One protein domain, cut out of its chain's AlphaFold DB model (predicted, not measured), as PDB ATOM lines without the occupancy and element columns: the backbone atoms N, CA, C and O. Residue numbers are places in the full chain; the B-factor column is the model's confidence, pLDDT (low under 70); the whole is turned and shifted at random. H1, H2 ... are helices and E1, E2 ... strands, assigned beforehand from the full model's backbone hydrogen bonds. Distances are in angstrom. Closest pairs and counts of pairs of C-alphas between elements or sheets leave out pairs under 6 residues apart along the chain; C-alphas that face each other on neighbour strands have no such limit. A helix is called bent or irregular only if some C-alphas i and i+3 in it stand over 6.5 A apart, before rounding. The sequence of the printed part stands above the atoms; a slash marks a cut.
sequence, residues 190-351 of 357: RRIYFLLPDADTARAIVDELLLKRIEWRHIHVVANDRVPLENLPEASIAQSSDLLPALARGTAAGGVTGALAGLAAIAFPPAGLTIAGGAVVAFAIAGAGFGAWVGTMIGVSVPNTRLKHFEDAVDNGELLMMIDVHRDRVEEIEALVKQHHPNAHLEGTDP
ATOM      1  N   ARG A 190     268.775 331.520 293.934       73.06
ATOM      2  CA  ARG A 190     268.671 331.469 295.384       73.06
ATOM      3  C   ARG A 190     267.372 330.778 295.744       73.06
ATOM      4  O   ARG A 190     266.333 331.070 295.157       73.06
ATOM      5  N   ARG A 191     267.455 329.887 296.725       75.94
ATOM      6  CA  ARG A 191     266.297 329.227 297.307       75.94
ATOM      7  C   ARG A 191     265.874 329.977 298.561       75.94
ATOM      8  O   ARG A 191     266.690 330.179 299.461       75.94
ATOM      9  N   ILE A 192     264.614 330.385 298.606       79.25
ATOM     10  CA  ILE A 192     263.997 331.051 299.756       79.25
ATOM     11  C   ILE A 192     263.048 330.064 300.435       79.25
ATOM     12  O   ILE A 192     262.335 329.340 299.735       79.25
ATOM     13  N   TYR A 193     263.045 330.040 301.769       78.19
ATOM     14  CA  TYR A 193     262.153 329.210 302.581       78.19
ATOM     15  C   TYR A 193     261.100 330.065 303.284       78.19
ATOM     16  O   TYR A 193     261.427 331.057 303.941       78.19
ATOM     17  N   PHE A 194     259.845 329.644 303.174       79.62
ATOM     18  CA  PHE A 194     258.696 330.249 303.836       79.62
ATOM     19  C   PHE A 194     257.938 329.179 304.617       79.62
ATOM     20  O   PHE A 194     257.574 328.151 304.045       79.62
ATOM     21  N   LEU A 195     257.676 329.434 305.897       81.25
ATOM     22  CA  LEU A 195     256.717 328.659 306.680       81.25
ATOM     23  C   LEU A 195     255.333 329.290 306.551       81.25
ATOM     24  O   LEU A 195     255.169 330.507 306.676       81.25
ATOM     25  N   LEU A 196     254.348 328.450 306.260       80.38
ATOM     26  CA  LEU A 196     252.974 328.837 305.989       80.38
ATOM     27  C   LEU A 196     252.041 328.088 306.944       80.38
ATOM     28  O   LEU A 196     252.153 326.869 307.058       80.38
ATOM     29  N   PRO A 197     251.092 328.774 307.595       78.12
ATOM     30  CA  PRO A 197     250.211 328.136 308.571       78.12
ATOM     31  C   PRO A 197     249.139 327.241 307.931       78.12
ATOM     32  O   PRO A 197     248.625 326.339 308.586       78.12
ATOM     33  N   ASP A 198     248.775 327.485 306.667       79.06
ATOM     34  CA  ASP A 198     247.660 326.805 306.009       79.06
ATOM     35  C   ASP A 198     247.825 326.673 304.482       79.06
ATOM     36  O   ASP A 198     248.558 327.417 303.817       79.06
ATOM     37  N   ALA A 199     247.127 325.681 303.919       78.50
ATOM     38  CA  ALA A 199     247.183 325.349 302.498       78.50
ATOM     39  C   ALA A 199     246.515 326.408 301.602       78.50
ATOM     40  O   ALA A 199     246.877 326.536 300.433       78.50
ATOM     41  N   ASP A 200     245.559 327.180 302.122       80.50
ATOM     42  CA  ASP A 200     244.850 328.200 301.344       80.50
ATOM     43  C   ASP A 200     245.721 329.442 301.127       80.50
ATOM     44  O   ASP A 200     245.808 329.955 300.009       80.50
ATOM     45  N   THR A 201     246.468 329.852 302.151       79.31
ATOM     46  CA  THR A 201     247.520 330.867 302.079       79.31
ATOM     47  C   THR A 201     248.623 330.417 301.127       79.31
ATOM     48  O   THR A 201     249.065 331.199 300.285       79.31
ATOM     49  N   ALA A 202     249.018 329.139 301.176       80.69
ATOM     50  CA  ALA A 202     249.974 328.589 300.217       80.69
ATOM     51  C   ALA A 202     249.469 328.680 298.767       80.69
ATOM     52  O   ALA A 202     250.235 329.063 297.883       80.69
ATOM     53  N   ARG A 203     248.188 328.382 298.504       81.12
ATOM     54  CA  ARG A 203     247.590 328.501 297.160       81.12
ATOM     55  C   ARG A 203     247.567 329.947 296.679       81.12
ATOM     56  O   ARG A 203     247.980 330.203 295.552       81.12
ATOM     57  N   ALA A 204     247.150 330.877 297.537       82.06
ATOM     58  CA  ALA A 204     247.126 332.301 297.214       82.06
ATOM     59  C   ALA A 204     248.522 332.811 296.819       82.06
ATOM     60  O   ALA A 204     248.679 333.439 295.773       82.06
ATOM     61  N   ILE A 205     249.550 332.445 297.592       81.12
ATOM     62  CA  ILE A 205     250.941 332.801 297.294       81.12
ATOM     63  C   ILE A 205     251.390 332.186 295.965       81.12
ATOM     64  O   ILE A 205     251.983 332.879 295.139       81.12
ATOM     65  N   VAL A 206     251.094 330.906 295.715       81.44
ATOM     66  CA  VAL A 206     251.429 330.252 294.438       81.44
ATOM     67  C   VAL A 206     250.790 330.999 293.267       81.44
ATOM     68  O   VAL A 206     251.496 331.340 292.319       81.44
ATOM     69  N   ASP A 207     249.498 331.309 293.334       82.44
ATOM     70  CA  ASP A 207     248.786 332.009 292.261       82.44
ATOM     71  C   ASP A 207     249.387 333.396 291.975       82.44
ATOM     72  O   ASP A 207     249.587 333.766 290.811       82.44
ATOM     73  N   GLU A 208     249.772 334.139 293.013       80.12
ATOM     74  CA  GLU A 208     250.457 335.427 292.869       80.12
ATOM     75  C   GLU A 208     251.846 335.297 292.223       80.12
ATOM     76  O   GLU A 208     252.205 336.074 291.327       80.12
ATOM     77  N   LEU A 209     252.622 334.284 292.615       80.50
ATOM     78  CA  LEU A 209     253.948 334.022 292.045       80.50
ATOM     79  C   LEU A 209     253.858 333.604 290.569       80.50
ATOM     80  O   LEU A 209     254.678 334.025 289.743       80.50
ATOM     81  N   LEU A 210     252.829 332.834 290.206       80.50
ATOM     82  CA  LEU A 210     252.557 332.441 288.822       80.50
ATOM     83  C   LEU A 210     252.173 333.644 287.954       80.50
ATOM     84  O   LEU A 210     252.669 333.778 286.828       80.50
ATOM     85  N   LEU A 211     251.353 334.560 288.480       80.44
ATOM     86  CA  LEU A 211     251.024 335.832 287.820       80.44
ATOM     87  C   LEU A 211     252.282 336.682 287.573       80.44
ATOM     88  O   LEU A 211     252.396 337.351 286.541       80.44
ATOM     89  N   LYS A 212     253.272 336.590 288.467       72.69
ATOM     90  CA  LYS A 212     254.584 337.247 288.372       72.69
ATOM     91  C   LYS A 212     255.612 336.512 287.498       72.69
ATOM     92  O   LYS A 212     256.778 336.904 287.474       72.69
ATOM     93  N   ARG A 213     255.189 335.519 286.699       74.12
ATOM     94  CA  ARG A 213     256.036 334.734 285.768       74.12
ATOM     95  C   ARG A 213     257.074 333.838 286.459       74.12
ATOM     96  O   ARG A 213     258.052 333.453 285.813       74.12
ATOM     97  N   ILE A 214     256.893 333.485 287.730       72.94
ATOM     98  CA  ILE A 214     257.666 332.393 288.328       72.94
ATOM     99  C   ILE A 214     257.012 331.096 287.872       72.94
ATOM    100  O   ILE A 214     255.825 330.883 288.067       72.94
ATOM    101  N   GLU A 215     257.759 330.253 287.164       65.69
ATOM    102  CA  GLU A 215     257.217 328.990 286.667       65.69
ATOM    103  C   GLU A 215     257.020 327.982 287.806       65.69
ATOM    104  O   GLU A 215     257.869 327.878 288.688       65.69
ATOM    105  N   TRP A 216     255.967 327.162 287.704       60.75
ATOM    106  CA  TRP A 216     255.631 326.053 288.613       60.75
ATOM    107  C   TRP A 216     256.821 325.174 289.027       60.75
ATOM    108  O   TRP A 216     256.851 324.655 290.132       60.75
ATOM    109  N   ARG A 217     257.814 325.006 288.147       65.75
ATOM    110  CA  ARG A 217     259.008 324.184 288.400       65.75
ATOM    111  C   ARG A 217     259.934 324.729 289.492       65.75
ATOM    112  O   ARG A 217     260.814 324.003 289.925       65.75
ATOM    113  N   HIS A 218     259.795 326.006 289.838       70.00
ATOM    114  CA  HIS A 218     260.641 326.697 290.807       70.00
ATOM    115  C   HIS A 218     259.943 326.880 292.159       70.00
ATOM    116  O   HIS A 218     260.489 327.544 293.033       70.00
ATOM    117  N   ILE A 219     258.728 326.350 292.318       75.88
ATOM    118  CA  ILE A 219     257.945 326.450 293.547       75.88
ATOM    119  C   ILE A 219     257.713 325.031 294.052       75.88
ATOM    120  O   ILE A 219     257.238 324.167 293.317       75.88
ATOM    121  N   HIS A 220     258.069 324.787 295.304       75.06
ATOM    122  CA  HIS A 220     258.038 323.474 295.929       75.06
ATOM    123  C   HIS A 220     257.412 323.601 297.319       75.06
ATOM    124  O   HIS A 220     257.953 324.312 298.154       75.06
ATOM    125  N   VAL A 221     256.289 322.933 297.583       76.31
ATOM    126  CA  VAL A 221     255.612 322.958 298.894       76.31
ATOM    127  C   VAL A 221     255.679 321.589 299.571       76.31
ATOM    128  O   VAL A 221     255.201 320.601 299.020       76.31
ATOM    129  N   VAL A 222     256.281 321.523 300.756       73.06
ATOM    130  CA  VAL A 222     256.329 320.336 301.620       73.06
ATOM    131  C   VAL A 222     255.269 320.493 302.706       73.06
ATOM    132  O   VAL A 222     255.219 321.526 303.370       73.06
ATOM    133  N   ALA A 223     254.442 319.472 302.907       71.50
ATOM    134  CA  ALA A 223     253.532 319.389 304.045       71.50
ATOM    135  C   ALA A 223     253.562 317.980 304.647       71.50
ATOM    136  O   ALA A 223     254.083 317.045 304.040       71.50
ATOM    137  N   ASN A 224     252.999 317.841 305.843       65.50
ATOM    138  CA  ASN A 224     252.793 316.548 306.487       65.50
ATOM    139  C   ASN A 224     251.665 315.760 305.791       65.50
ATOM    140  O   ASN A 224     250.700 316.364 305.322       65.50
ATOM    141  N   ASP A 225     251.714 314.422 305.839       59.69
ATOM    142  CA  ASP A 225     250.681 313.486 305.345       59.69
ATOM    143  C   ASP A 225     249.263 313.781 305.885       59.69
ATOM    144  O   ASP A 225     248.259 313.283 305.370       59.69
ATOM    145  N   ARG A 226     249.169 314.579 306.955       54.97
ATOM    146  CA  ARG A 226     247.919 315.011 307.596       54.97
ATOM    147  C   ARG A 226     247.215 316.172 306.878       54.97
ATOM    148  O   ARG A 226     246.035 316.392 307.154       54.97
ATOM    149  N   VAL A 227     247.893 316.906 305.991       60.44
ATOM    150  CA  VAL A 227     247.330 318.064 305.276       60.44
ATOM    151  C   VAL A 227     247.116 317.702 303.800       60.44
ATOM    152  O   VAL A 227     248.089 317.500 303.077       60.44
ATOM    153  N   PRO A 228     245.865 317.621 303.308       56.41
ATOM    154  CA  PRO A 228     245.607 317.305 301.908       56.41
ATOM    155  C   PRO A 228     246.065 318.449 300.989       56.41
ATOM    156  O   PRO A 228     245.420 319.494 300.882       56.41
ATOM    157  N   LEU A 229     247.173 318.225 300.284       60.69
ATOM    158  CA  LEU A 229     247.742 319.110 299.263       60.69
ATOM    159  C   LEU A 229     246.987 318.987 297.924       60.69
ATOM    160  O   LEU A 229     247.559 318.676 296.883       60.69
ATOM    161  N   GLU A 230     245.674 319.216 297.904       56.12
ATOM    162  CA  GLU A 230     244.942 319.217 296.631       56.12
ATOM    163  C   GLU A 230     245.313 320.468 295.806       56.12
ATOM    164  O   GLU A 230     245.089 321.598 296.245       56.12
ATOM    165  N   ASN A 231     245.854 320.275 294.596       55.09
ATOM    166  CA  ASN A 231     246.220 321.321 293.618       55.09
ATOM    167  C   ASN A 231     247.383 322.265 293.993       55.09
ATOM    168  O   ASN A 231     247.550 323.302 293.351       55.09
ATOM    169  N   LEU A 232     248.211 321.918 294.980       57.97
ATOM    170  CA  LEU A 232     249.456 322.639 295.269       57.97
ATOM    171  C   LEU A 232     250.645 321.968 294.562       57.97
ATOM    172  O   LEU A 232     250.612 320.753 294.351       57.97
ATOM    173  N   PRO A 233     251.693 322.723 294.175       55.47
ATOM    174  CA  PRO A 233     252.941 322.143 293.700       55.47
ATOM    175  C   PRO A 233     253.611 321.409 294.856       55.47
ATOM    176  O   PRO A 233     254.407 321.979 295.603       55.47
ATOM    177  N   GLU A 234     253.256 320.139 295.014       56.59
ATOM    178  CA  GLU A 234     253.886 319.262 295.980       56.59
ATOM    179  C   GLU A 234     255.370 319.193 295.642       56.59
ATOM    180  O   GLU A 234     255.791 318.917 294.509       56.59
ATOM    181  N   ALA A 235     256.175 319.556 296.625       53.22
ATOM    182  CA  ALA A 235     257.598 319.473 296.508       53.22
ATOM    183  C   ALA A 235     257.919 318.003 296.255       53.22
ATOM    184  O   ALA A 235     257.685 317.154 297.112       53.22
ATOM    185  N   SER A 236     258.484 317.679 295.092       53.03
ATOM    186  CA  SER A 236     259.076 316.360 294.862       53.03
ATOM    187  C   SER A 236     260.385 316.242 295.668       53.03
ATOM    188  O   SER A 236     261.464 315.980 295.128       53.03
ATOM    189  N   ILE A 237     260.312 316.518 296.969       43.94
ATOM    190  CA  ILE A 237     261.367 316.463 297.974       43.94
ATOM    191  C   ILE A 237     261.418 315.012 298.424       43.94
ATOM    192  O   ILE A 237     260.873 314.628 299.442       43.94
ATOM    193  N   ALA A 238     261.987 314.180 297.559       49.16
ATOM    194  CA  ALA A 238     262.418 312.818 297.880       49.16
ATOM    195  C   ALA A 238     263.153 312.164 296.703       49.16
ATOM    196  O   ALA A 238     263.897 311.212 296.911       49.16
ATOM    197  N   GLN A 239     262.941 312.617 295.456       48.78
ATOM    198  CA  GLN A 239     263.127 311.705 294.319       48.78
ATOM    199  C   GLN A 239     264.213 312.029 293.291       48.78
ATOM    200  O   GLN A 239     264.399 311.240 292.368       48.78
ATOM    201  N   SER A 240     264.995 313.100 293.440       51.31
ATOM    202  CA  SER A 240     266.069 313.384 292.467       51.31
ATOM    203  C   SER A 240     267.405 313.783 293.084       51.31
ATOM    204  O   SER A 240     268.422 313.210 292.704       51.31
ATOM    205  N   SER A 241     267.433 314.694 294.061       55.72
ATOM    206  CA  SER A 241     268.714 315.243 294.539       55.72
ATOM    207  C   SER A 241     269.490 314.312 295.473       55.72
ATOM    208  O   SER A 241     270.709 314.264 295.365       55.72
ATOM    209  N   ASP A 242     268.816 313.521 296.314       61.91
ATOM    210  CA  ASP A 242     269.494 312.650 297.293       61.91
ATOM    211  C   ASP A 242     269.596 311.188 296.835       61.91
ATOM    212  O   ASP A 242     270.545 310.479 297.184       61.91
ATOM    213  N   LEU A 243     268.687 310.750 295.958       70.31
ATOM    214  CA  LEU A 243     268.727 309.405 295.383       70.31
ATOM    215  C   LEU A 243     269.913 309.219 294.443       70.31
ATOM    216  O   LEU A 243     270.564 308.184 294.502       70.31
ATOM    217  N   LEU A 244     270.222 310.203 293.592       77.44
ATOM    218  CA  LEU A 244     271.322 310.102 292.628       77.44
ATOM    219  C   LEU A 244     272.691 309.946 293.323       77.44
ATOM    220  O   LEU A 244     273.403 308.991 293.003       77.44
ATOM    221  N   PRO A 245     273.065 310.787 294.311       79.00
ATOM    222  CA  PRO A 245     274.298 310.608 295.072       79.00
ATOM    223  C   PRO A 245     274.326 309.315 295.892       79.00
ATOM    224  O   PRO A 245     275.367 308.657 295.941       79.00
ATOM    225  N   ALA A 246     273.214 308.927 296.527       80.06
ATOM    226  CA  ALA A 246     273.140 307.692 297.312       80.06
ATOM    227  C   ALA A 246     273.267 306.441 296.427       80.06
ATOM    228  O   ALA A 246     274.040 305.531 296.739       80.06
ATOM    229  N   LEU A 247     272.586 306.432 295.280       86.25
ATOM    230  CA  LEU A 247     272.679 305.394 294.258       86.25
ATOM    231  C   LEU A 247     274.096 305.310 293.693       86.25
ATOM    232  O   LEU A 247     274.646 304.215 293.602       86.25
ATOM    233  N   ALA A 248     274.713 306.442 293.345       87.38
ATOM    234  CA  ALA A 248     276.069 306.477 292.803       87.38
ATOM    235  C   ALA A 248     277.092 305.913 293.801       87.38
ATOM    236  O   ALA A 248     277.895 305.049 293.441       87.38
ATOM    237  N   ARG A 249     277.025 306.335 295.072       87.56
ATOM    238  CA  ARG A 249     277.892 305.824 296.146       87.56
ATOM    239  C   ARG A 249     277.659 304.334 296.399       87.56
ATOM    240  O   ARG A 249     278.628 303.583 296.483       87.56
ATOM    241  N   GLY A 250     276.399 303.900 296.466       88.69
ATOM    242  CA  GLY A 250     276.034 302.496 296.657       88.69
ATOM    243  C   GLY A 250     276.491 301.602 295.504       88.69
ATOM    244  O   GLY A 250     277.075 300.545 295.732       88.69
ATOM    245  N   THR A 251     276.311 302.058 294.264       94.06
ATOM    246  CA  THR A 251     276.752 301.349 293.051       94.06
ATOM    247  C   THR A 251     278.273 301.234 293.009       94.06
ATOM    248  O   THR A 251     278.797 300.151 292.754       94.06
ATOM    249  N   ALA A 252     278.994 302.323 293.291       94.56
ATOM    250  CA  ALA A 252     280.455 302.330 293.295       94.56
ATOM    251  C   ALA A 252     281.022 301.418 294.393       94.56
ATOM    252  O   ALA A 252     281.837 300.541 294.108       94.56
ATOM    253  N   ALA A 253     280.549 301.570 295.635       93.62
ATOM    254  CA  ALA A 253     280.992 300.753 296.762       93.62
ATOM    255  C   ALA A 253     280.648 299.268 296.559       93.62
ATOM    256  O   ALA A 253     281.495 298.395 296.766       93.62
ATOM    257  N   GLY A 254     279.432 298.977 296.094       92.12
ATOM    258  CA  GLY A 254     278.987 297.623 295.781       92.12
ATOM    259  C   GLY A 254     279.770 296.994 294.629       92.12
ATOM    260  O   GLY A 254     280.150 295.829 294.715       92.12
ATOM    261  N   GLY A 255     280.075 297.762 293.581       96.56
ATOM    262  CA  GLY A 255     280.853 297.302 292.432       96.56
ATOM    263  C   GLY A 255     282.299 296.970 292.787       96.56
ATOM    264  O   GLY A 255     282.787 295.904 292.416       96.56
ATOM    265  N   VAL A 256     282.963 297.831 293.568       96.94
ATOM    266  CA  VAL A 256     284.324 297.574 294.074       96.94
ATOM    267  C   VAL A 256     284.337 296.338 294.972       96.94
ATOM    268  O   VAL A 256     285.158 295.444 294.778       96.94
ATOM    269  N   THR A 257     283.391 296.243 295.908       95.31
ATOM    270  CA  THR A 257     283.289 295.091 296.819       95.31
ATOM    271  C   THR A 257     283.009 293.798 296.050       95.31
ATOM    272  O   THR A 257     283.631 292.770 296.317       95.31
ATOM    273  N   GLY A 258     282.130 293.848 295.047       94.31
ATOM    274  CA  GLY A 258     281.834 292.726 294.160       94.31
ATOM    275  C   GLY A 258     283.038 292.298 293.321       94.31
ATOM    276  O   GLY A 258     283.329 291.110 293.228       94.31
ATOM    277  N   ALA A 259     283.798 293.246 292.768       95.56
ATOM    278  CA  ALA A 259     285.019 292.942 292.024       95.56
ATOM    279  C   ALA A 259     286.075 292.262 292.915       95.56
ATOM    280  O   ALA A 259     286.656 291.253 292.514       95.56
ATOM    281  N   LEU A 260     286.278 292.759 294.141       95.62
ATOM    282  CA  LEU A 260     287.185 292.144 295.118       95.62
ATOM    283  C   LEU A 260     286.729 290.733 295.511       95.62
ATOM    284  O   LEU A 260     287.551 289.821 295.562       95.62
ATOM    285  N   ALA A 261     285.427 290.527 295.720       93.25
ATOM    286  CA  ALA A 261     284.869 289.202 295.983       93.25
ATOM    287  C   ALA A 261     285.070 288.246 294.793       93.25
ATOM    288  O   ALA A 261     285.430 287.087 294.985       93.25
ATOM    289  N   GLY A 262     284.903 288.735 293.561       91.62
ATOM    290  CA  GLY A 262     285.168 287.963 292.348       91.62
ATOM    291  C   GLY A 262     286.644 287.588 292.183       91.62
ATOM    292  O   GLY A 262     286.948 286.461 291.798       91.62
ATOM    293  N   LEU A 263     287.569 288.494 292.522       92.50
ATOM    294  CA  LEU A 263     289.008 288.201 292.553       92.50
ATOM    295  C   LEU A 263     289.354 287.170 293.631       92.50
ATOM    296  O   LEU A 263     290.109 286.236 293.365       92.50
ATOM    297  N   ALA A 264     288.764 287.291 294.823       90.81
ATOM    298  CA  ALA A 264     288.934 286.313 295.893       90.81
ATOM    299  C   ALA A 264     288.402 284.928 295.492       90.81
ATOM    300  O   ALA A 264     289.030 283.924 295.812       90.81
ATOM    301  N   ALA A 265     287.298 284.866 294.741       88.69
ATOM    302  CA  ALA A 265     286.763 283.612 294.215       88.69
ATOM    303  C   ALA A 265     287.722 282.942 293.213       88.69
ATOM    304  O   ALA A 265     287.856 281.723 293.228       88.69
ATOM    305  N   ILE A 266     288.428 283.717 292.378       88.12
ATOM    306  CA  ILE A 266     289.478 283.176 291.495       88.12
ATOM    307  C   ILE A 266     290.674 282.669 292.311       88.12
ATOM    308  O   ILE A 266     291.209 281.606 292.008       88.12
ATOM    309  N   ALA A 267     291.091 283.415 293.337       88.31
ATOM    310  CA  ALA A 267     292.223 283.042 294.186       88.31
ATOM    311  C   ALA A 267     291.938 281.797 295.047       88.31
ATOM    312  O   ALA A 267     292.837 280.992 295.280       88.31
ATOM    313  N   PHE A 268     290.690 281.624 295.487       87.81
ATOM    314  CA  PHE A 268     290.236 280.493 296.295       87.81
ATOM    315  C   PHE A 268     289.025 279.816 295.641       87.81
ATOM    316  O   PHE A 268     287.889 280.060 296.056       87.81
ATOM    317  N   PRO A 269     289.242 278.952 294.632       82.75
ATOM    318  CA  PRO A 269     288.152 278.298 293.925       82.75
ATOM    319  C   PRO A 269     287.386 277.354 294.864       82.75
ATOM    320  O   PRO A 269     287.960 276.377 295.360       82.75
ATOM    321  N   PRO A 270     286.085 277.580 295.115       76.38
ATOM    322  CA  PRO A 270     285.292 276.636 295.882       76.38
ATOM    323  C   PRO A 270     285.033 275.379 295.038       76.38
ATOM    324  O   PRO A 270     284.578 275.457 293.897       76.38
ATOM    325  N   ALA A 271     285.308 274.206 295.614       77.00
ATOM    326  CA  ALA A 271     284.897 272.897 295.094       77.00
ATOM    327  C   ALA A 271     285.305 272.583 293.635       77.00
ATOM    328  O   ALA A 271     284.545 271.961 292.896       77.00
ATOM    329  N   GLY A 272     286.507 272.992 293.215       74.12
ATOM    330  CA  GLY A 272     287.071 272.587 291.921       74.12
ATOM    331  C   GLY A 272     286.416 273.230 290.693       74.12
ATOM    332  O   GLY A 272     286.664 272.779 289.575       74.12
ATOM    333  N   LEU A 273     285.603 274.282 290.866       78.38
ATOM    334  CA  LEU A 273     285.128 275.077 289.735       78.38
ATOM    335  C   LEU A 273     286.272 275.902 289.144       78.38
ATOM    336  O   LEU A 273     286.904 276.703 289.830       78.38
ATOM    337  N   THR A 274     286.489 275.766 287.839       76.94
ATOM    338  CA  THR A 274     287.362 276.661 287.081       76.94
ATOM    339  C   THR A 274     286.649 277.989 286.857       76.94
ATOM    340  O   THR A 274     285.744 278.124 286.034       76.94
ATOM    341  N   ILE A 275     287.043 278.994 287.633       77.94
ATOM    342  CA  ILE A 275     286.467 280.333 287.553       77.94
ATOM    343  C   ILE A 275     287.237 281.131 286.496       77.94
ATOM    344  O   ILE A 275     288.386 281.513 286.691       77.94
ATOM    345  N   ALA A 276     286.596 281.368 285.350       81.25
ATOM    346  CA  ALA A 276     287.131 282.233 284.303       81.25
ATOM    347  C   ALA A 276     287.030 283.719 284.701       81.25
ATOM    348  O   ALA A 276     286.194 284.100 285.523       81.25
ATOM    349  N   GLY A 277     287.817 284.586 284.053       81.50
ATOM    350  CA  GLY A 277     287.862 286.029 284.354       81.50
ATOM    351  C   GLY A 277     286.507 286.754 284.289       81.50
ATOM    352  O   GLY A 277     286.321 287.773 284.951       81.50
ATOM    353  N   GLY A 278     285.521 286.198 283.574       87.25
ATOM    354  CA  GLY A 278     284.150 286.719 283.537       87.25
ATOM    355  C   GLY A 278     283.444 286.728 284.898       87.25
ATOM    356  O   GLY A 278     282.534 287.530 285.101       87.25
ATOM    357  N   ALA A 279     283.879 285.902 285.854       89.00
ATOM    358  CA  ALA A 279     283.309 285.899 287.195       89.00
ATOM    359  C   ALA A 279     283.541 287.223 287.927       89.00
ATOM    360  O   ALA A 279     282.624 287.713 288.573       89.00
ATOM    361  N   VAL A 280     284.711 287.856 287.771       92.38
ATOM    362  CA  VAL A 280     284.990 289.162 288.397       92.38
ATOM    363  C   VAL A 280     283.980 290.206 287.934       92.38
ATOM    364  O   VAL A 280     283.417 290.931 288.749       92.38
ATOM    365  N   VAL A 281     283.695 290.232 286.631       94.06
ATOM    366  CA  VAL A 281     282.711 291.148 286.044       94.06
ATOM    367  C   VAL A 281     281.301 290.819 286.534       94.06
ATOM    368  O   VAL A 281     280.560 291.724 286.911       94.06
ATOM    369  N   ALA A 282     280.935 289.536 286.594       92.75
ATOM    370  CA  ALA A 282     279.629 289.108 287.092       92.75
ATOM    371  C   ALA A 282     279.413 289.503 288.564       92.75
ATOM    372  O   ALA A 282     278.369 290.063 288.903       92.75
ATOM    373  N   PHE A 283     280.408 289.276 289.427       93.88
ATOM    374  CA  PHE A 283     280.355 289.673 290.833       93.88
ATOM    375  C   PHE A 283     280.383 291.193 291.009       93.88
ATOM    376  O   PHE A 283     279.669 291.703 291.868       93.88
ATOM    377  N   ALA A 284     281.128 291.931 290.184       95.56
ATOM    378  CA  ALA A 284     281.115 293.392 290.197       95.56
ATOM    379  C   ALA A 284     279.735 293.954 289.827       95.56
ATOM    380  O   ALA A 284     279.228 294.825 290.526       95.56
ATOM    381  N   ILE A 285     279.084 293.430 288.782       96.62
ATOM    382  CA  ILE A 285     277.731 293.855 288.384       96.62
ATOM    383  C   ILE A 285     276.708 293.487 289.465       96.62
ATOM    384  O   ILE A 285     275.875 294.316 289.829       96.62
ATOM    385  N   ALA A 286     276.782 292.268 290.009       96.06
ATOM    386  CA  ALA A 286     275.895 291.832 291.085       96.06
ATOM    387  C   ALA A 286     276.074 292.685 292.351       96.06
ATOM    388  O   ALA A 286     275.092 293.136 292.937       96.06
ATOM    389  N   GLY A 287     277.323 292.961 292.735       94.88
ATOM    390  CA  GLY A 287     277.665 293.822 293.862       94.88
ATOM    391  C   GLY A 287     277.214 295.262 293.642       94.88
ATOM    392  O   GLY A 287     276.628 295.856 294.541       94.88
ATOM    393  N   ALA A 288     277.406 295.810 292.441       95.94
ATOM    394  CA  ALA A 288     276.935 297.140 292.071       95.94
ATOM    395  C   ALA A 288     275.406 297.240 292.142       95.94
ATOM    396  O   ALA A 288     274.889 298.188 292.722       95.94
ATOM    397  N   GLY A 289     274.677 296.246 291.623       95.69
ATOM    398  CA  GLY A 289     273.216 296.195 291.708       95.69
ATOM    399  C   GLY A 289     272.709 296.074 293.147       95.69
ATOM    400  O   GLY A 289     271.781 296.778 293.542       95.69
ATOM    401  N   PHE A 290     273.348 295.231 293.959       95.06
ATOM    402  CA  PHE A 290     273.005 295.092 295.373       95.06
ATOM    403  C   PHE A 290     273.312 296.370 296.165       95.06
ATOM    404  O   PHE A 290     272.476 296.845 296.928       95.06
ATOM    405  N   GLY A 291     274.480 296.972 295.940       91.81
ATOM    406  CA  GLY A 291     274.880 298.229 296.569       91.81
ATOM    407  C   GLY A 291     274.011 299.409 296.136       91.81
ATOM    408  O   GLY A 291     273.664 300.241 296.967       91.81
ATOM    409  N   ALA A 292     273.586 299.454 294.874       92.38
ATOM    410  CA  ALA A 292     272.598 300.405 294.375       92.38
ATOM    411  C   ALA A 292     271.257 300.256 295.106       92.38
ATOM    412  O   ALA A 292     270.676 301.247 295.549       92.38
ATOM    413  N   TRP A 293     270.784 299.021 295.278       92.75
ATOM    414  CA  TRP A 293     269.526 298.737 295.963       92.75
ATOM    415  C   TRP A 293     269.571 299.125 297.447       92.75
ATOM    416  O   TRP A 293     268.716 299.882 297.908       92.75
ATOM    417  N   VAL A 294     270.601 298.689 298.177       89.62
ATOM    418  CA  VAL A 294     270.792 299.031 299.597       89.62
ATOM    419  C   VAL A 294     271.045 300.529 299.777       89.62
ATOM    420  O   VAL A 294     270.451 301.156 300.651       89.62
ATOM    421  N   GLY A 295     271.878 301.126 298.922       85.50
ATOM    422  CA  GLY A 295     272.163 302.561 298.932       85.50
ATOM    423  C   GLY A 295     270.916 303.403 298.676       85.50
ATOM    424  O   GLY A 295     270.751 304.438 299.310       85.50
ATOM    425  N   THR A 296     269.999 302.926 297.830       83.75
ATOM    426  CA  THR A 296     268.697 303.574 297.625       83.75
ATOM    427  C   THR A 296     267.836 303.501 298.886       83.75
ATOM    428  O   THR A 296     267.273 304.516 299.276       83.75
ATOM    429  N   MET A 297     267.768 302.351 299.571       84.62
ATOM    430  CA  MET A 297     266.998 302.243 300.823       84.62
ATOM    431  C   MET A 297     267.527 303.174 301.916       84.62
ATOM    432  O   MET A 297     266.739 303.812 302.603       84.62
ATOM    433  N   ILE A 298     268.849 303.282 302.056       77.50
ATOM    434  CA  ILE A 298     269.462 304.190 303.032       77.50
ATOM    435  C   ILE A 298     269.269 305.648 302.597       77.50
ATOM    436  O   ILE A 298     268.945 306.489 303.427       77.50
ATOM    437  N   GLY A 299     269.422 305.948 301.304       69.00
ATOM    438  CA  GLY A 299     269.284 307.296 300.747       69.00
ATOM    439  C   GLY A 299     267.882 307.887 300.885       69.00
ATOM    440  O   GLY A 299     267.758 309.089 301.081       69.00
ATOM    441  N   VAL A 300     266.839 307.051 300.862       64.56
ATOM    442  CA  VAL A 300     265.453 307.475 301.141       64.56
ATOM    443  C   VAL A 300     265.257 307.858 302.617       64.56
ATOM    444  O   VAL A 300     264.357 308.623 302.936       64.56
ATOM    445  N   SER A 301     266.106 307.365 303.523       57.44
ATOM    446  CA  SER A 301     265.994 307.583 304.971       57.44
ATOM    447  C   SER A 301     267.000 308.583 305.541       57.44
ATOM    448  O   SER A 301     267.112 308.679 306.761       57.44
ATOM    449  N   VAL A 302     267.747 309.318 304.709       54.25
ATOM    450  CA  VAL A 302     268.614 310.407 305.186       54.25
ATOM    451  C   VAL A 302     267.888 311.735 304.975       54.25
ATOM    452  O   VAL A 302     268.022 312.335 303.910       54.25
ATOM    453  N   PRO A 303     267.122 312.217 305.973       50.53
ATOM    454  CA  PRO A 303     266.594 313.568 305.941       50.53
ATOM    455  C   PRO A 303     267.766 314.548 305.906       50.53
ATOM    456  O   PRO A 303     268.732 314.440 306.673       50.53
ATOM    457  N   ASN A 304     267.691 315.491 304.973       57.28
ATOM    458  CA  ASN A 304     268.670 316.551 304.818       57.28
ATOM    459  C   ASN A 304     268.828 317.274 306.165       57.28
ATOM    460  O   ASN A 304     267.859 317.786 306.722       57.28
ATOM    461  N   THR A 305     270.047 317.323 306.705       53.22
ATOM    462  CA  THR A 305     270.327 317.969 307.998       53.22
ATOM    463  C   THR A 305     269.902 319.436 308.040       53.22
ATOM    464  O   THR A 305     269.715 319.963 309.130       53.22
ATOM    465  N   ARG A 306     269.707 320.082 306.880       56.12
ATOM    466  CA  ARG A 306     269.190 321.454 306.767       56.12
ATOM    467  C   ARG A 306     267.670 321.558 306.917       56.12
ATOM    468  O   ARG A 306     267.188 322.581 307.379       56.12
ATOM    469  N   LEU A 307     266.926 320.510 306.557       59.16
ATOM    470  CA  LEU A 307     265.465 320.447 306.704       59.16
ATOM    471  C   LEU A 307     265.032 320.026 308.115       59.16
ATOM    472  O   LEU A 307     263.898 320.292 308.490       59.16
ATOM    473  N   LYS A 308     265.943 319.463 308.923       62.56
ATOM    474  CA  LYS A 308     265.669 319.069 310.317       62.56
ATOM    475  C   LYS A 308     265.139 320.201 311.194       62.56
ATOM    476  O   LYS A 308     264.389 319.938 312.119       62.56
ATOM    477  N   HIS A 309     265.527 321.451 310.928       66.81
ATOM    478  CA  HIS A 309     265.021 322.583 311.707       66.81
ATOM    479  C   HIS A 309     263.549 322.906 311.399       66.81
ATOM    480  O   HIS A 309     262.850 323.433 312.254       66.81
ATOM    481  N   PHE A 310     263.073 322.548 310.203       66.00
ATOM    482  CA  PHE A 310     261.688 322.750 309.775       66.00
ATOM    483  C   PHE A 310     260.809 321.519 310.006       66.00
ATOM    484  O   PHE A 310     259.596 321.611 309.861       66.00
ATOM    485  N   GLU A 311     261.404 320.378 310.359       67.75
ATOM    486  CA  GLU A 311     260.703 319.110 310.586       67.75
ATOM    487  C   GLU A 311     259.685 319.242 311.725       67.75
ATOM    488  O   GLU A 311     258.533 318.869 311.541       67.75
ATOM    489  N   ASP A 312     260.057 319.907 312.825       70.44
ATOM    490  CA  ASP A 312     259.149 320.171 313.946       70.44
ATOM    491  C   ASP A 312     257.953 321.051 313.527       70.44
ATOM    492  O   ASP A 312     256.813 320.773 313.892       70.44
ATOM    493  N   ALA A 313     258.191 322.097 312.727       71.44
ATOM    494  CA  ALA A 313     257.146 322.995 312.222       71.44
ATOM    495  C   ALA A 313     256.182 322.265 311.271       71.44
ATOM    496  O   ALA A 313     254.959 322.350 311.405       71.44
ATOM    497  N   VAL A 314     256.727 321.460 310.354       72.94
ATOM    498  CA  VAL A 314     255.931 320.637 309.438       72.94
ATOM    499  C   VAL A 314     255.154 319.554 310.196       72.94
ATOM    500  O   VAL A 314     253.991 319.286 309.885       72.94
ATOM    501  N   ASP A 315     255.732 318.968 311.246       71.88
ATOM    502  CA  ASP A 315     255.043 318.010 312.114       71.88
ATOM    503  C   ASP A 315     253.898 318.629 312.918       71.88
ATOM    504  O   ASP A 315     252.868 317.970 313.124       71.88
ATOM    505  N   ASN A 316     254.029 319.906 313.280       73.38
ATOM    506  CA  ASN A 316     252.978 320.707 313.908       73.38
ATOM    507  C   ASN A 316     251.846 321.107 312.940       73.38
ATOM    508  O   ASN A 316     250.834 321.652 313.383       73.38
ATOM    509  N   GLY A 317     251.967 320.782 311.648       71.06
ATOM    510  CA  GLY A 317     250.944 321.022 310.629       71.06
ATOM    511  C   GLY A 317     251.175 322.266 309.773       71.06
ATOM    512  O   GLY A 317     250.314 322.592 308.957       71.06
ATOM    513  N   GLU A 318     252.318 322.937 309.924       76.62
ATOM    514  CA  GLU A 318     252.714 324.041 309.052       76.62
ATOM    515  C   GLU A 318     253.239 323.502 307.709       76.62
ATOM    516  O   GLU A 318     253.691 322.362 307.585       76.62
ATOM    517  N   LEU A 319     253.161 324.316 306.661       78.12
ATOM    518  CA  LEU A 319     253.643 323.980 305.326       78.12
ATOM    519  C   LEU A 319     254.948 324.726 305.052       78.12
ATOM    520  O   LEU A 319     255.028 325.939 305.231       78.12
ATOM    521  N   LEU A 320     255.958 324.019 304.551       80.19
ATOM    522  CA  LEU A 320     257.225 324.613 304.135       80.19
ATOM    523  C   LEU A 320     257.218 324.836 302.621       80.19
ATOM    524  O   LEU A 320     257.286 323.891 301.837       80.19
ATOM    525  N   MET A 321     257.176 326.094 302.194       80.44
ATOM    526  CA  MET A 321     257.299 326.487 300.793       80.44
ATOM    527  C   MET A 321     258.732 326.915 300.474       80.44
ATOM    528  O   MET A 321     259.328 327.755 301.141       80.44
ATOM    529  N   MET A 322     259.279 326.344 299.409       80.00
ATOM    530  CA  MET A 322     260.613 326.589 298.880       80.00
ATOM    531  C   MET A 322     260.474 327.201 297.487       80.00
ATOM    532  O   MET A 322     259.820 326.622 296.617       80.00
ATOM    533  N   ILE A 323     261.088 328.362 297.267       80.19
ATOM    534  CA  ILE A 323     261.001 329.083 295.992       80.19
ATOM    535  C   ILE A 323     262.407 329.341 295.457       80.19
ATOM    536  O   ILE A 323     263.214 329.999 296.112       80.19
ATOM    537  N   ASP A 324     262.682 328.852 294.251       76.50
ATOM    538  CA  ASP A 324     263.932 329.080 293.530       76.50
ATOM    539  C   ASP A 324     263.795 330.331 292.642       76.50
ATOM    540  O   ASP A 324     263.128 330.332 291.605       76.50
ATOM    541  N   VAL A 325     264.428 331.433 293.045       76.62
ATOM    542  CA  VAL A 325     264.380 332.714 292.325       76.62
ATOM    543  C   VAL A 325     265.765 333.172 291.897       76.62
ATOM    544  O   VAL A 325     266.773 332.916 292.550       76.62
ATOM    545  N   HIS A 326     265.823 333.896 290.780       74.50
ATOM    546  CA  HIS A 326     267.060 334.540 290.345       74.50
ATOM    547  C   HIS A 326     267.508 335.562 291.391       74.50
ATOM    548  O   HIS A 326     266.662 336.296 291.900       74.50
ATOM    549  N   ARG A 327     268.817 335.656 291.655       70.19
ATOM    550  CA  ARG A 327     269.391 336.576 292.651       70.19
ATOM    551  C   ARG A 327     268.847 338.004 292.555       70.19
ATOM    552  O   ARG A 327     268.560 338.587 293.584       70.19
ATOM    553  N   ASP A 328     268.659 338.520 291.342       72.88
ATOM    554  CA  ASP A 328     268.186 339.896 291.098       72.88
ATOM    555  C   ASP A 328     266.696 340.122 291.423       72.88
ATOM    556  O   ASP A 328     266.216 341.249 291.362       72.88
ATOM    557  N   ARG A 329     265.942 339.047 291.692       70.31
ATOM    558  CA  ARG A 329     264.502 339.078 292.000       70.31
ATOM    559  C   ARG A 329     264.187 338.630 293.424       70.31
ATOM    560  O   ARG A 329     263.017 338.541 293.774       70.31
ATOM    561  N   VAL A 330     265.199 338.337 294.237       72.31
ATOM    562  CA  VAL A 330     265.012 337.878 295.621       72.31
ATOM    563  C   VAL A 330     264.326 338.963 296.440       72.31
ATOM    564  O   VAL A 330     263.293 338.709 297.047       72.31
ATOM    565  N   GLU A 331     264.833 340.191 296.369       73.56
ATOM    566  CA  GLU A 331     264.327 341.313 297.157       73.56
ATOM    567  C   GLU A 331     262.906 341.737 296.729       73.56
ATOM    568  O   GLU A 331     262.103 342.112 297.581       73.56
ATOM    569  N   GLU A 332     262.559 341.631 295.435       76.62
ATOM    570  CA  GLU A 332     261.189 341.894 294.946       76.62
ATOM    571  C   GLU A 332     260.196 340.881 295.530       76.62
ATOM    572  O   GLU A 332     259.119 341.255 295.995       76.62
ATOM    573  N   ILE A 333     260.560 339.598 295.508       74.88
ATOM    574  CA  ILE A 333     259.680 338.514 295.944       74.88
ATOM    575  C   ILE A 333     259.561 338.485 297.468       74.88
ATOM    576  O   ILE A 333     258.455 338.329 297.979       74.88
ATOM    577  N   GLU A 334     260.647 338.724 298.205       73.69
ATOM    578  CA  GLU A 334     260.583 338.869 299.662       73.69
ATOM    579  C   GLU A 334     259.680 340.029 300.092       73.69
ATOM    580  O   GLU A 334     258.895 339.880 301.029       73.69
ATOM    581  N   ALA A 335     259.772 341.178 299.414       75.62
ATOM    582  CA  ALA A 335     258.928 342.330 299.711       75.62
ATOM    583  C   ALA A 335     257.450 342.045 299.412       75.62
ATOM    584  O   ALA A 335     256.590 342.397 300.217       75.62
ATOM    585  N   LEU A 336     257.157 341.368 298.297       77.00
ATOM    586  CA  LEU A 336     255.795 341.002 297.906       77.00
ATOM    587  C   LEU A 336     255.156 340.038 298.911       77.00
ATOM    588  O   LEU A 336     254.046 340.287 299.378       77.00
ATOM    589  N   VAL A 337     255.875 338.981 299.297       73.00
ATOM    590  CA  VAL A 337     255.354 337.987 300.248       73.00
ATOM    591  C   VAL A 337     255.128 338.619 301.624       73.00
ATOM    592  O   VAL A 337     254.061 338.439 302.204       73.00
ATOM    593  N   LYS A 338     256.068 339.444 302.112       73.25
ATOM    594  CA  LYS A 338     255.905 340.180 303.381       73.25
ATOM    595  C   LYS A 338     254.742 341.174 303.349       73.25
ATOM    596  O   LYS A 338     254.124 341.413 304.383       73.25
ATOM    597  N   GLN A 339     254.458 341.772 302.192       71.12
ATOM    598  CA  GLN A 339     253.406 342.776 302.049       71.12
ATOM    599  C   GLN A 339     252.004 342.160 301.997       71.12
ATOM    600  O   GLN A 339     251.081 342.717 302.590       71.12
ATOM    601  N   HIS A 340     251.830 341.042 301.292       66.56
ATOM    602  CA  HIS A 340     250.515 340.420 301.113       66.56
ATOM    603  C   HIS A 340     250.186 339.369 302.180       66.56
ATOM    604  O   HIS A 340     249.012 339.176 302.498       66.56
ATOM    605  N   HIS A 341     251.196 338.737 302.788       68.44
ATOM    606  CA  HIS A 341     251.004 337.642 303.740       68.44
ATOM    607  C   HIS A 341     251.874 337.825 304.997       68.44
ATOM    608  O   HIS A 341     252.910 337.175 305.135       68.44
ATOM    609  N   PRO A 342     251.450 338.661 305.967       63.19
ATOM    610  CA  PRO A 342     252.198 338.890 307.210       63.19
ATOM    611  C   PRO A 342     252.290 337.648 308.113       63.19
ATOM    612  O   PRO A 342     253.101 337.620 309.033       63.19
ATOM    613  N   ASN A 343     251.472 336.624 307.847       58.56
ATOM    614  CA  ASN A 343     251.473 335.354 308.573       58.56
ATOM    615  C   ASN A 343     252.509 334.348 308.035       58.56
ATOM    616  O   ASN A 343     252.659 333.281 308.617       58.56
ATOM    617  N   ALA A 344     253.201 334.655 306.929       60.44
ATOM    618  CA  ALA A 344     254.278 333.817 306.415       60.44
ATOM    619  C   ALA A 344     255.581 334.135 307.166       60.44
ATOM    620  O   ALA A 344     256.113 335.243 307.049       60.44
ATOM    621  N   HIS A 345     256.105 333.175 307.933       62.56
ATOM    622  CA  HIS A 345     257.387 333.348 308.620       62.56
ATOM    623  C   HIS A 345     258.529 333.081 307.630       62.56
ATOM    624  O   HIS A 345     258.623 332.002 307.038       62.56
ATOM    625  N   LEU A 346     259.381 334.087 307.408       63.81
ATOM    626  CA  LEU A 346     260.574 333.950 306.575       63.81
ATOM    627  C   LEU A 346     261.711 333.425 307.447       63.81
ATOM    628  O   LEU A 346     262.279 334.164 308.246       63.81
ATOM    629  N   GLU A 347     262.045 332.155 307.260       60.81
ATOM    630  CA  GLU A 347     263.069 331.459 308.048       60.81
ATOM    631  C   GLU A 347     264.474 331.544 307.428       60.81
ATOM    632  O   GLU A 347     265.467 331.128 308.022       60.81
ATOM    633  N   GLY A 348     264.588 332.130 306.231       56.34
ATOM    634  CA  GLY A 348     265.865 332.523 305.641       56.34
ATOM    635  C   GLY A 348     266.038 332.156 304.169       56.34
ATOM    636  O   GLY A 348     265.178 331.559 303.518       56.34
ATOM    637  N   THR A 349     267.200 332.535 303.639       56.00
ATOM    638  CA  THR A 349     267.632 332.273 302.260       56.00
ATOM    639  C   THR A 349     268.880 331.390 302.280       56.00
ATOM    640  O   THR A 349     269.883 331.797 302.876       56.00
ATOM    641  N   ASP A 350     268.874 330.220 301.627       58.47
ATOM    642  CA  ASP A 350     270.112 329.428 301.493       58.47
ATOM    643  C   ASP A 350     271.045 330.105 300.475       58.47
ATOM    644  O   ASP A 350     270.593 330.500 299.387       58.47
ATOM    645  N   PRO A 351     272.354 330.217 300.758       54.31
ATOM    646  CA  PRO A 351     273.320 330.602 299.747       54.31
ATOM    647  C   PRO A 351     273.405 329.544 298.638       54.31
ATOM    648  O   PRO A 351     273.914 328.448 298.838       54.31
TER     649      PRO A 351
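AT A GLANCE: This is residues 190 to 351 of the 357 residues of the protein "Putative membrane protein" of Burkholderia pseudomallei (strain 1710b) (UniProt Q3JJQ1). This is a long helical hairpin with a small head: H2 and H3 run side by side as an arm, and the head is a strongly twisted sheet of four strands with H1 and H5 over one face and the short H4 over the other. The arm makes most of the length, and the 20 residues 223 to 242 lead from E2 in the head to H2. The printed part has 162 residues, with five named helices and four named strands in the order E1 H1 E2 H2 H3 H4 E3 H5 E4; the antiparallel sheet runs E2 E3 E1 E4, and the class is mixed, helices and strands. The whole is extended, with a radius of gyration of the C-alphas of 23.4 A and spans of 78 by 34 by 25 A.

IN THESE COORDINATES: Find C-alpha 190 at (268.671, 331.469, 295.384), where E1 begins; it covers residues 190 to 196. H1 follows at residues 199 to 211, 18.4 A long, then E2 at 219 to 222. Look next for C-alpha 243 at (268.727, 309.405, 295.383): from there H2, residues 243 to 267, runs 35.3 A. H3, residues 278 to 300, measures 33.0 A. H4 is residues 308 to 315, E3 is 319 to 326 at 22.7 A, and H5 is 327 to 340 at 21.0 A. E4, residues 345 to 351, ends at C-alpha 351, (273.320, 330.602, 299.747). H4 is only just irregular, with C-alphas 309 and 312 6.7 A apart; H5 is irregular, with C-alphas 328 and 331 7.3 A apart.

HOW THE PARTS SIT: Start with the sheet, whose edge strands are E2 and E4. Look for N 192 and O 323, 2.9 A apart, between E1 and E3; N 220 and O 322, 2.9 A, between E2 and E3; and N 193 and O 348, 3.1 A, between E1 and E4. E1, H1, E2 and E3, H5, E4 are split strand-helix-strand units, two same-way strands with another strand between them, each with a right-handed crossover. H1 lies over E2 and E3 at a height over the sheet of 10.1 A. H5, on the same face at 9.3 A, lies over E1. H4 is on the opposite face, at 9.0 A over E3. H2 and H3 are a hairpin and touch, closest at the C-alphas of Gly 255 and Ala 288, 3.9 A, at a shallow tilt of 31 degrees, opposite ways; neither is on the sheet. In H1, H2 and H3 every O i to N i+4 pair is within hydrogen-bond range; H4 has 2 of 4 and H5 8 of 10.

THE WHOLE: The two C-alphas farthest apart, those of Gly 272 and Gln 339, are 78.5 A apart. The printed part has no cut, and the link from E2 to H2 is long. Mean pLDDT of the printed part is 75.4; 47 residues are under 70: 215 to 217, 224 to 242, 299 to 311 and 340 to 351.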